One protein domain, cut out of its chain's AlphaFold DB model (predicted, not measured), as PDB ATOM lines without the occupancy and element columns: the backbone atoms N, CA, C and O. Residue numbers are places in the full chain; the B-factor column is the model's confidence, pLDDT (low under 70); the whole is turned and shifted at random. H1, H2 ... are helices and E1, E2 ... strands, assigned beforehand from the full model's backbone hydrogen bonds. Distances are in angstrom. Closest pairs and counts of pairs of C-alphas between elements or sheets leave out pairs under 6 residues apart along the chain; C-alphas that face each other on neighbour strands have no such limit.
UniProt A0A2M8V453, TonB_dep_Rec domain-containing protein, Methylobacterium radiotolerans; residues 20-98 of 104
ATOM      1  N   GLY A  20     315.977 293.188 461.882       68.81
ATOM      2  CA  GLY A  20     317.268 293.557 461.313       68.81
ATOM      3  C   GLY A  20     317.856 294.786 462.005       68.81
ATOM      4  O   GLY A  20     317.168 295.790 462.181       68.81
ATOM      5  N   LEU A  21     319.145 294.743 462.356       76.12
ATOM      6  CA  LEU A  21     319.919 295.905 462.808       76.12
ATOM      7  C   LEU A  21     321.126 296.101 461.891       76.12
ATOM      8  O   LEU A  21     321.901 295.176 461.656       76.12
ATOM      9  N   GLN A  22     321.318 297.330 461.425       76.25
ATOM     10  CA  GLN A  22     322.459 297.716 460.611       76.25
ATOM     11  C   GLN A  22     323.163 298.916 461.230       76.25
ATOM     12  O   GLN A  22     322.542 299.941 461.489       76.25
ATOM     13  N   LEU A  23     324.474 298.799 461.431       74.25
ATOM     14  CA  LEU A  23     325.337 299.876 461.907       74.25
ATOM     15  C   LEU A  23     326.489 300.042 460.919       74.25
ATOM     16  O   LEU A  23     327.153 299.068 460.566       74.25
ATOM     17  N   ARG A  24     326.718 301.270 460.459       76.31
ATOM     18  CA  ARG A  24     327.824 301.625 459.568       76.31
ATOM     19  C   ARG A  24     328.499 302.889 460.068       76.31
ATOM     20  O   ARG A  24     327.833 303.855 460.432       76.31
ATOM     21  N   ASN A  25     329.822 302.887 460.045       74.69
ATOM     22  CA  ASN A  25     330.622 304.080 460.250       74.69
ATOM     23  C   ASN A  25     331.302 304.486 458.941       74.69
ATOM     24  O   ASN A  25     331.537 303.663 458.057       74.69
ATOM     25  N   ALA A  26     331.587 305.773 458.813       77.06
ATOM     26  CA  ALA A  26     332.368 306.315 457.716       77.06
ATOM     27  C   ALA A  26     333.250 307.443 458.246       77.06
ATOM     28  O   ALA A  26     332.885 308.142 459.190       77.06
ATOM     29  N   ARG A  27     334.416 307.628 457.630       80.94
ATOM     30  CA  ARG A  27     335.300 308.761 457.895       80.94
ATOM     31  C   ARG A  27     335.459 309.534 456.597       80.94
ATOM     32  O   ARG A  27     335.874 308.947 455.600       80.94
ATOM     33  N   ALA A  28     335.115 310.815 456.608       74.88
ATOM     34  CA  ALA A  28     335.404 311.715 455.502       74.88
ATOM     35  C   ALA A  28     336.504 312.676 455.930       74.88
ATOM     36  O   ALA A  28     336.444 313.252 457.013       74.88
ATOM     37  N   GLY A  29     337.496 312.835 455.064       74.81
ATOM     38  CA  GLY A  29     338.581 313.778 455.260       74.81
ATOM     39  C   GLY A  29     338.844 314.551 453.980       74.81
ATOM     40  O   GLY A  29     338.667 314.023 452.879       74.81
ATOM     41  N   PHE A  30     339.265 315.798 454.136       70.75
ATOM     42  CA  PHE A  30     339.677 316.660 453.039       70.75
ATOM     43  C   PHE A  30     340.900 317.461 453.453       70.75
ATOM     44  O   PHE A  30     340.916 318.096 454.506       70.75
ATOM     45  N   ASP A  31     341.906 317.437 452.592       75.00
ATOM     46  CA  ASP A  31     343.141 318.181 452.760       75.00
ATOM     47  C   ASP A  31     343.250 319.207 451.638       75.00
ATOM     48  O   ASP A  31     343.295 318.848 450.458       75.00
ATOM     49  N   LEU A  32     343.339 320.484 452.000       68.00
ATOM     50  CA  LEU A  32     343.816 321.503 451.075       68.00
ATOM     51  C   LEU A  32     345.340 321.459 451.055       68.00
ATOM     52  O   LEU A  32     345.991 321.365 452.098       68.00
ATOM     53  N   GLN A  33     345.907 321.533 449.851       70.75
ATOM     54  CA  GLN A  33     347.340 321.759 449.700       70.75
ATOM     55  C   GLN A  33     347.735 323.086 450.358       70.75
ATOM     56  O   GLN A  33     346.895 323.972 450.530       70.75
ATOM     57  N   TRP A  34     349.014 323.200 450.717       75.44
ATOM     58  CA  TRP A  34     349.603 324.438 451.218       75.44
ATOM     59  C   TRP A  34     349.201 325.616 450.331       75.44
ATOM     60  O   TRP A  34     349.363 325.551 449.110       75.44
ATOM     61  N   PHE A  35     348.667 326.666 450.944       78.00
ATOM     62  CA  PHE A  35     348.469 327.949 450.283       78.00
ATOM     63  C   PHE A  35     349.482 328.950 450.824       78.00
ATOM     64  O   PHE A  35     349.817 328.920 452.007       78.00
ATOM     65  N   ASP A  36     349.970 329.806 449.933       78.19
ATOM     66  CA  ASP A  36     350.896 330.880 450.268       78.19
ATOM     67  C   ASP A  36     350.184 332.015 451.021       78.19
ATOM     68  O   ASP A  36     348.952 332.133 450.987       78.19
ATOM     69  N   ASP A  37     350.973 332.881 451.656       82.06
ATOM     70  CA  ASP A  37     350.494 334.114 452.275       82.06
ATOM     71  C   ASP A  37     349.688 334.942 451.266       82.06
ATOM     72  O   ASP A  37     350.110 335.174 450.126       82.06
ATOM     73  N   PHE A  38     348.525 335.432 451.685       78.56
ATOM     74  CA  PHE A  38     347.652 336.197 450.800       78.56
ATOM     75  C   PHE A  38     347.009 337.384 451.506       78.56
ATOM     76  O   PHE A  38     346.834 337.424 452.721       78.56
ATOM     77  N   GLN A  39     346.619 338.384 450.718       80.50
ATOM     78  CA  GLN A  39     345.877 339.536 451.212       80.50
ATOM     79  C   GLN A  39     344.374 339.315 450.977       80.50
ATOM     80  O   GLN A  39     343.943 339.248 449.820       80.50
ATOM     81  N   PRO A  40     343.539 339.232 452.029       76.25
ATOM     82  CA  PRO A  40     342.107 339.019 451.861       76.25
ATOM     83  C   PRO A  40     341.442 340.163 451.093       76.25
ATOM     84  O   PRO A  40     341.806 341.336 451.235       76.25
ATOM     85  N   LEU A  41     340.372 339.861 450.352       72.94
ATOM     86  CA  LEU A  41     339.586 340.893 449.662       72.94
ATOM     87  C   LEU A  41     339.007 341.930 450.636       72.94
ATOM     88  O   LEU A  41     338.864 343.095 450.260       72.94
ATOM     89  N   SER A  42     338.741 341.547 451.888       70.38
ATOM     90  CA  SER A  42     338.326 342.462 452.962       70.38
ATOM     91  C   SER A  42     339.366 343.559 453.253       70.38
ATOM     92  O   SER A  42     339.002 344.673 453.627       70.38
ATOM     93  N   GLN A  43     340.649 343.267 453.023       73.12
ATOM     94  CA  GLN A  43     341.785 344.165 453.229       73.12
ATOM     95  C   GLN A  43     342.177 344.922 451.951       73.12
ATOM     96  O   GLN A  43     342.864 345.934 452.033       73.12
ATOM     97  N   SER A  44     341.722 344.483 450.770       76.19
ATOM     98  CA  SER A  44     342.130 345.025 449.456       76.19
ATOM     99  C   SER A  44     341.925 346.534 449.274       76.19
ATOM    100  O   SER A  44     342.622 347.153 448.477       76.19
ATOM    101  N   ARG A  45     340.980 347.136 450.010       78.25
ATOM    102  CA  ARG A  45     340.652 348.570 449.927       78.25
ATOM    103  C   ARG A  45     341.160 349.403 451.108       78.25
ATOM    104  O   ARG A  45     340.852 350.591 451.175       78.25
ATOM    105  N   LEU A  46     341.887 348.809 452.055       77.50
ATOM    106  CA  LEU A  46     342.402 349.528 453.222       77.50
ATOM    107  C   LEU A  46     343.759 350.170 452.913       77.50
ATOM    108  O   LEU A  46     344.581 349.598 452.208       77.50
ATOM    109  N   ALA A  47     344.013 351.350 453.489       76.44
ATOM    110  CA  ALA A  47     345.265 352.090 453.291       76.44
ATOM    111  C   ALA A  47     346.509 351.357 453.834       76.44
ATOM    112  O   ALA A  47     347.630 351.658 453.434       76.44
ATOM    113  N   ARG A  48     346.312 350.416 454.765       76.69
ATOM    114  CA  ARG A  48     347.333 349.504 455.293       76.69
ATOM    115  C   ARG A  48     346.725 348.108 455.387       76.69
ATOM    116  O   ARG A  48     346.106 347.798 456.403       76.69
ATOM    117  N   PRO A  49     346.801 347.316 454.316       75.06
ATOM    118  CA  PRO A  49     346.207 345.998 454.314       75.06
ATOM    119  C   PRO A  49     347.014 345.020 455.161       75.06
ATOM    120  O   PRO A  49     348.242 345.058 455.161       75.06
ATOM    121  N   ALA A  50     346.313 344.134 455.861       74.88
ATOM    122  CA  ALA A  50     346.940 343.005 456.526       74.88
ATOM    123  C   ALA A  50     347.042 341.793 455.594       74.88
ATOM    124  O   ALA A  50     346.110 341.506 454.834       74.88
ATOM    125  N   THR A  51     348.157 341.081 455.711       77.62
ATOM    126  CA  THR A  51     348.379 339.766 455.105       77.62
ATOM    127  C   THR A  51     347.885 338.687 456.067       77.62
ATOM    128  O   THR A  51     347.969 338.860 457.284       77.62
ATOM    129  N   VAL A  52     347.314 337.617 455.522       77.00
ATOM    130  CA  VAL A  52     347.011 336.382 456.247       77.00
ATOM    131  C   VAL A  52     348.087 335.373 455.879       77.00
ATOM    132  O   VAL A  52     348.350 335.173 454.690       77.00
ATOM    133  N   ASP A  53     348.696 334.781 456.901       75.88
ATOM    134  CA  ASP A  53     349.758 333.796 456.738       75.88
ATOM    135  C   ASP A  53     349.201 332.513 456.103       75.88
ATOM    136  O   ASP A  53     348.080 332.070 456.383       75.88
ATOM    137  N   GLY A  54     349.985 331.948 455.193       73.19
ATOM    138  CA  GLY A  54     349.708 330.713 454.487       73.19
ATOM    139  C   GLY A  54     349.824 329.493 455.397       73.19
ATOM    140  O   GLY A  54     350.545 329.487 456.395       73.19
ATOM    141  N   GLY A  55     349.123 328.417 455.052       76.62
ATOM    142  CA  GLY A  55     349.093 327.224 455.889       76.62
ATOM    143  C   GLY A  55     348.470 326.016 455.213       76.62
ATOM    144  O   GLY A  55     348.184 326.007 454.014       76.62
ATOM    145  N   ARG A  56     348.268 324.962 456.003       78.12
ATOM    146  CA  ARG A  56     347.530 323.769 455.593       78.12
ATOM    147  C   ARG A  56     346.206 323.738 456.335       78.12
ATOM    148  O   ARG A  56     346.181 323.858 457.553       78.12
ATOM    149  N   ILE A  57     345.128 323.501 455.598       74.06
ATOM    150  CA  ILE A  57     343.805 323.284 456.177       74.06
ATOM    151  C   ILE A  57     343.422 321.826 455.952       74.06
ATOM    152  O   ILE A  57     343.340 321.363 454.812       74.06
ATOM    153  N   SER A  58     343.178 321.123 457.052       75.25
ATOM    154  CA  SER A  58     342.776 319.721 457.067       75.25
ATOM    155  C   SER A  58     341.467 319.577 457.831       75.25
ATOM    156  O   SER A  58     341.373 319.991 458.984       75.25
ATOM    157  N   TYR A  59     340.470 318.963 457.199       72.56
ATOM    158  CA  TYR A  59     339.204 318.603 457.829       72.56
ATOM    159  C   TYR A  59     339.093 317.090 457.948       72.56
ATOM    160  O   TYR A  59     339.377 316.362 456.997       72.56
ATOM    161  N   ASP A  60     338.632 316.631 459.107       80.75
ATOM    162  CA  ASP A  60     338.320 315.233 459.369       80.75
ATOM    163  C   ASP A  60     337.003 315.122 460.131       80.75
ATOM    164  O   ASP A  60     336.786 315.834 461.113       80.75
ATOM    165  N   ALA A  61     336.133 314.221 459.690       77.81
ATOM    166  CA  ALA A  61     334.856 313.969 460.332       77.81
ATOM    167  C   ALA A  61     334.525 312.481 460.360       77.81
ATOM    168  O   ALA A  61     334.648 311.755 459.369       77.81
ATOM    169  N   PHE A  62     334.038 312.048 461.518       77.44
ATOM    170  CA  PHE A  62     333.506 310.713 461.720       77.44
ATOM    171  C   PHE A  62     331.978 310.748 461.641       77.44
ATOM    172  O   PHE A  62     331.339 311.588 462.272       77.44
ATOM    173  N   MET A  63     331.401 309.820 460.883       76.94
ATOM    174  CA  MET A  63     329.965 309.713 460.643       76.94
ATOM    175  C   MET A  63     329.437 308.348 461.051       76.94
ATOM    176  O   MET A  63     330.072 307.315 460.811       76.94
ATOM    177  N   TYR A  64     328.227 308.352 461.605       72.31
ATOM    178  CA  TYR A  64     327.497 307.151 461.985       72.31
ATOM    179  C   TYR A  64     326.189 307.046 461.210       72.31
ATOM    180  O   TYR A  64     325.484 308.029 460.997       72.31
ATOM    181  N   ASN A  65     325.857 305.823 460.818       74.69
ATOM    182  CA  ASN A  65     324.600 305.484 460.176       74.69
ATOM    183  C   ASN A  65     324.049 304.225 460.848       74.69
ATOM    184  O   ASN A  65     324.773 303.242 461.030       74.69
ATOM    185  N   ALA A  66     322.777 304.253 461.220       77.94
ATOM    186  CA  ALA A  66     322.084 303.164 461.884       77.94
ATOM    187  C   ALA A  66     320.728 302.919 461.218       77.94
ATOM    188  O   ALA A  66     320.049 303.858 460.818       77.94
ATOM    189  N   GLY A  67     320.319 301.662 461.106       77.19
ATOM    190  CA  GLY A  67     319.023 301.281 460.562       77.19
ATOM    191  C   GLY A  67     318.444 300.099 461.318       77.19
ATOM    192  O   GLY A  67     319.179 299.184 461.688       77.19
ATOM    193  N   VAL A  68     317.138 300.132 461.541       78.25
ATOM    194  CA  VAL A  68     316.366 299.027 462.100       78.25
ATOM    195  C   VAL A  68     315.228 298.670 461.154       78.25
ATOM    196  O   VAL A  68     314.574 299.546 460.585       78.25
ATOM    197  N   MET A  69     315.017 297.373 460.994       82.00
ATOM    198  CA  MET A  69     313.933 296.775 460.226       82.00
ATOM    199  C   MET A  69     313.182 295.842 461.166       82.00
ATOM    200  O   MET A  69     313.799 295.079 461.909       82.00
ATOM    201  N   PHE A  70     311.862 295.964 461.184       75.88
ATOM    202  CA  PHE A  70     310.997 295.131 461.999       75.88
ATOM    203  C   PHE A  70     309.790 294.682 461.190       75.88
ATOM    204  O   PHE A  70     309.047 295.511 460.661       75.88
ATOM    205  N   GLN A  71     309.570 293.374 461.165       81.19
ATOM    206  CA  GLN A  71     308.453 292.752 460.472       81.19
ATOM    207  C   GLN A  71     307.467 292.160 461.493       81.19
ATOM    208  O   GLN A  71     307.587 290.998 461.879       81.19
ATOM    209  N   PRO A  72     306.508 292.958 462.012       69.50
ATOM    210  CA  PRO A  72     305.536 292.481 462.999       69.50
ATOM    211  C   PRO A  72     304.594 291.403 462.454       69.50
ATOM    212  O   PRO A  72     304.066 290.606 463.228       69.50
ATOM    213  N   THR A  73     304.339 291.418 461.146       73.81
ATOM    214  CA  THR A  73     303.516 290.440 460.424       73.81
ATOM    215  C   THR A  73     304.054 290.300 459.006       73.81
ATOM    216  O   THR A  73     304.571 291.277 458.472       73.81
ATOM    217  N   ASP A  74     303.788 289.179 458.353       76.88
ATOM    218  CA  ASP A  74     304.207 288.854 456.979       76.88
ATOM    219  C   ASP A  74     303.836 289.944 455.946       76.88
ATOM    220  O   ASP A  74     304.528 290.170 454.954       76.88
ATOM    221  N   ASN A  75     302.759 290.693 456.211       76.50
ATOM    222  CA  ASN A  75     302.222 291.721 455.314       76.50
ATOM    223  C   ASN A  75     302.637 293.159 455.663       76.50
ATOM    224  O   ASN A  75     302.259 294.084 454.941       76.50
ATOM    225  N   HIS A  76     303.347 293.375 456.773       72.12
ATOM    226  CA  HIS A  76     303.704 294.713 457.240       72.12
ATOM    227  C   HIS A  76     305.151 294.753 457.683       72.12
ATOM    228  O   HIS A  76     305.554 294.026 458.586       72.12
ATOM    229  N   GLU A  77     305.894 295.685 457.109       78.00
ATOM    230  CA  GLU A  77     307.298 295.881 457.409       78.00
ATOM    231  C   GLU A  77     307.554 297.343 457.766       78.00
ATOM    232  O   GLU A  77     307.080 298.263 457.094       78.00
ATOM    233  N   LEU A  78     308.273 297.555 458.864       76.88
ATOM    234  CA  LEU A  78     308.600 298.867 459.393       76.88
ATOM    235  C   LEU A  78     310.105 299.086 459.318       76.88
ATOM    236  O   LEU A  78     310.889 298.319 459.871       76.88
ATOM    237  N   TYR A  79     310.486 300.192 458.687       79.19
ATOM    238  CA  TYR A  79     311.872 300.611 458.557       79.19
ATOM    239  C   TYR A  79     312.078 301.958 459.237       79.19
ATOM    240  O   TYR A  79     311.327 302.907 459.007       79.19
ATOM    241  N   ALA A  80     313.138 302.061 460.030       76.94
ATOM    242  CA  ALA A  80     313.636 303.331 460.532       76.94
ATOM    243  C   ALA A  80     315.143 303.399 460.302       76.94
ATOM    244  O   ALA A  80     315.870 302.445 460.570       76.94
ATOM    245  N   SER A  81     315.625 304.533 459.801       78.31
ATOM    246  CA  SER A  81     317.054 304.761 459.615       78.31
ATOM    247  C   SER A  81     317.450 306.156 460.074       78.31
ATOM    248  O   SER A  81     316.666 307.102 460.026       78.31
ATOM    249  N   PHE A  82     318.678 306.248 460.556       78.25
ATOM    250  CA  PHE A  82     319.365 307.466 460.923       78.25
ATOM    251  C   PHE A  82     320.695 307.480 460.181       78.25
ATOM    252  O   PHE A  82     321.477 306.535 460.293       78.25
ATOM    253  N   SER A  83     320.957 308.557 459.453       81.06
ATOM    254  CA  SER A  83     322.174 308.710 458.664       81.06
ATOM    255  C   SER A  83     322.771 310.084 458.914       81.06
ATOM    256  O   SER A  83     322.063 311.087 458.820       81.06
ATOM    257  N   GLN A  84     324.062 310.132 459.232       76.50
ATOM    258  CA  GLN A  84     324.800 311.379 459.378       76.50
ATOM    259  C   GLN A  84     325.528 311.698 458.070       76.50
ATOM    260  O   GLN A  84     326.390 310.931 457.636       76.50
ATOM    261  N   GLY A  85     325.176 312.830 457.460       73.75
ATOM    262  CA  GLY A  85     325.904 313.408 456.333       73.75
ATOM    263  C   GLY A  85     327.079 314.275 456.790       73.75
ATOM    264  O   GLY A  85     327.203 314.617 457.968       73.75
ATOM    265  N   PHE A  86     327.936 314.649 455.842       75.25
ATOM    266  CA  PHE A  86     329.031 315.586 456.064       75.25
ATOM    267  C   PHE A  86     329.100 316.582 454.924       75.25
ATOM    268  O   PHE A  86     329.266 316.196 453.768       75.25
ATOM    269  N   ASP A  87     329.034 317.853 455.300       75.44
ATOM    270  CA  ASP A  87     329.259 318.974 454.411       75.44
ATOM    271  C   ASP A  87     330.588 319.630 454.758       75.44
ATOM    272  O   ASP A  87     330.893 319.910 455.922       75.44
ATOM    273  N   LEU A  88     331.369 319.912 453.721       71.44
ATOM    274  CA  LEU A  88     332.539 320.751 453.879       71.44
ATOM    275  C   LEU A  88     332.105 322.208 454.030       71.44
ATOM    276  O   LEU A  88     331.327 322.697 453.204       71.44
ATOM    277  N   PRO A  89     332.624 322.937 455.032       66.69
ATOM    278  CA  PRO A  89     332.478 324.382 455.036       66.69
ATOM    279  C   PRO A  89     333.128 324.954 453.770       66.69
ATOM    280  O   PRO A  89     334.169 324.471 453.322       66.69
ATOM    281  N   ASP A  90     332.529 325.998 453.192       71.31
ATOM    282  CA  ASP A  90     333.140 326.726 452.076       71.31
ATOM    283  C   ASP A  90     334.378 327.478 452.587       71.31
ATOM    284  O   ASP A  90     334.312 328.619 453.063       71.31
ATOM    285  N   VAL A  91     335.519 326.792 452.518       65.88
ATOM    286  CA  VAL A  91     336.816 327.310 452.954       65.88
ATOM    287  C   VAL A  91     337.179 328.566 452.163       65.88
ATOM    288  O   VAL A  91     337.717 329.517 452.724       65.88
ATOM    289  N   GLY A  92     336.812 328.634 450.879       61.12
ATOM    290  CA  GLY A  92     337.058 329.804 450.039       61.12
ATOM    291  C   GLY A  92     336.323 331.046 450.545       61.12
ATOM    292  O   GLY A  92     336.885 332.144 450.555       61.12
ATOM    293  N   LEU A  93     335.090 330.889 451.033       65.31
ATOM    294  CA  LEU A  93     334.322 331.979 451.633       65.31
ATOM    295  C   LEU A  93     334.891 332.428 452.988       65.31
ATOM    296  O   LEU A  93     334.929 333.633 453.262       65.31
ATOM    297  N   GLN A  94     335.342 331.487 453.827       65.88
ATOM    298  CA  GLN A  94     335.986 331.799 455.108       65.88
ATOM    299  C   GLN A  94     337.301 332.559 454.902       65.88
ATOM    300  O   GLN A  94     337.472 333.633 455.477       65.88
ATOM    301  N   LEU A  95     338.167 332.087 454.001       64.00
ATOM    302  CA  LEU A  95     339.429 332.753 453.662       64.00
ATOM    303  C   LEU A  95     339.204 334.150 453.062       64.00
ATOM    304  O   LEU A  95     339.904 335.104 453.399       64.00
ATOM    305  N   ARG A  96     338.177 334.322 452.221       63.31
ATOM    306  CA  ARG A  96     337.843 335.622 451.609       63.31
ATOM    307  C   ARG A  96     337.387 336.672 452.625       63.31
ATOM    308  O   ARG A  96     337.604 337.868 452.412       63.31
ATOM    309  N   ASN A  97     336.733 336.229 453.699       58.91
ATOM    310  CA  ASN A  97     336.197 337.084 454.758       58.91
ATOM    311  C   ASN A  97     337.107 337.167 455.994       58.91
ATOM    312  O   ASN A  97     336.796 337.943 456.905       58.91
ATOM    313  N   ALA A  98     338.216 336.422 456.021       56.84
ATOM    314  CA  ALA A  98     339.219 336.510 457.068       56.84
ATOM    315  C   ALA A  98     339.679 337.972 457.232       56.84
ATOM    316  O   ALA A  98     339.898 338.710 456.261       56.84
TER     317      ALA A  98
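This is residues 20 to 98 of the 104 residues of the protein "TonB_dep_Rec domain-containing protein" of Methylobacterium radiotolerans (UniProt A0A2M8V453). Look for a thin ribbon of three strands making one end of a rod; a long loop, residues 32 to 57, runs to the other end and back, with short helix H1 beside it, off the sheet. The 79 printed residues include E1, E2, E3 and H1, in that order; the sheet, E1 E2 E3, is a meander, each strand the antiparallel neighbour of the one before. It is mostly strand and extended: radius of gyration of the C-alphas 22.5 A, spans 75 by 22 by 10 A.

Find C-alpha 20 at (317.268, 293.557, 461.313); E1, residues 20 to 31, runs 36.7 A from there. E2, residues 58 to 73, spans 49.1 A; E3, residues 76 to 83, 23.2 A. H1, residues 91 to 97, 10.0 A long, ends at (336.197, 337.084, 454.758).

Hairpin E1 and E2 stands at 166 degrees; see N 24 and O 65, 2.8 A apart. Hairpin E2 and E3 stands at 170 degrees, with N 68 and O 80 at 2.8 A. H1, with every O i to N i+4 pair within hydrogen-bond range, is apart from E1 and E2.

C-alphas 47 and 74 lie farthest apart, 75.5 A. The printed part has no cut; the E1 to E2 link is long. Confidence is under 70 at residues 20, 32, 72, 89 and 91 to 98.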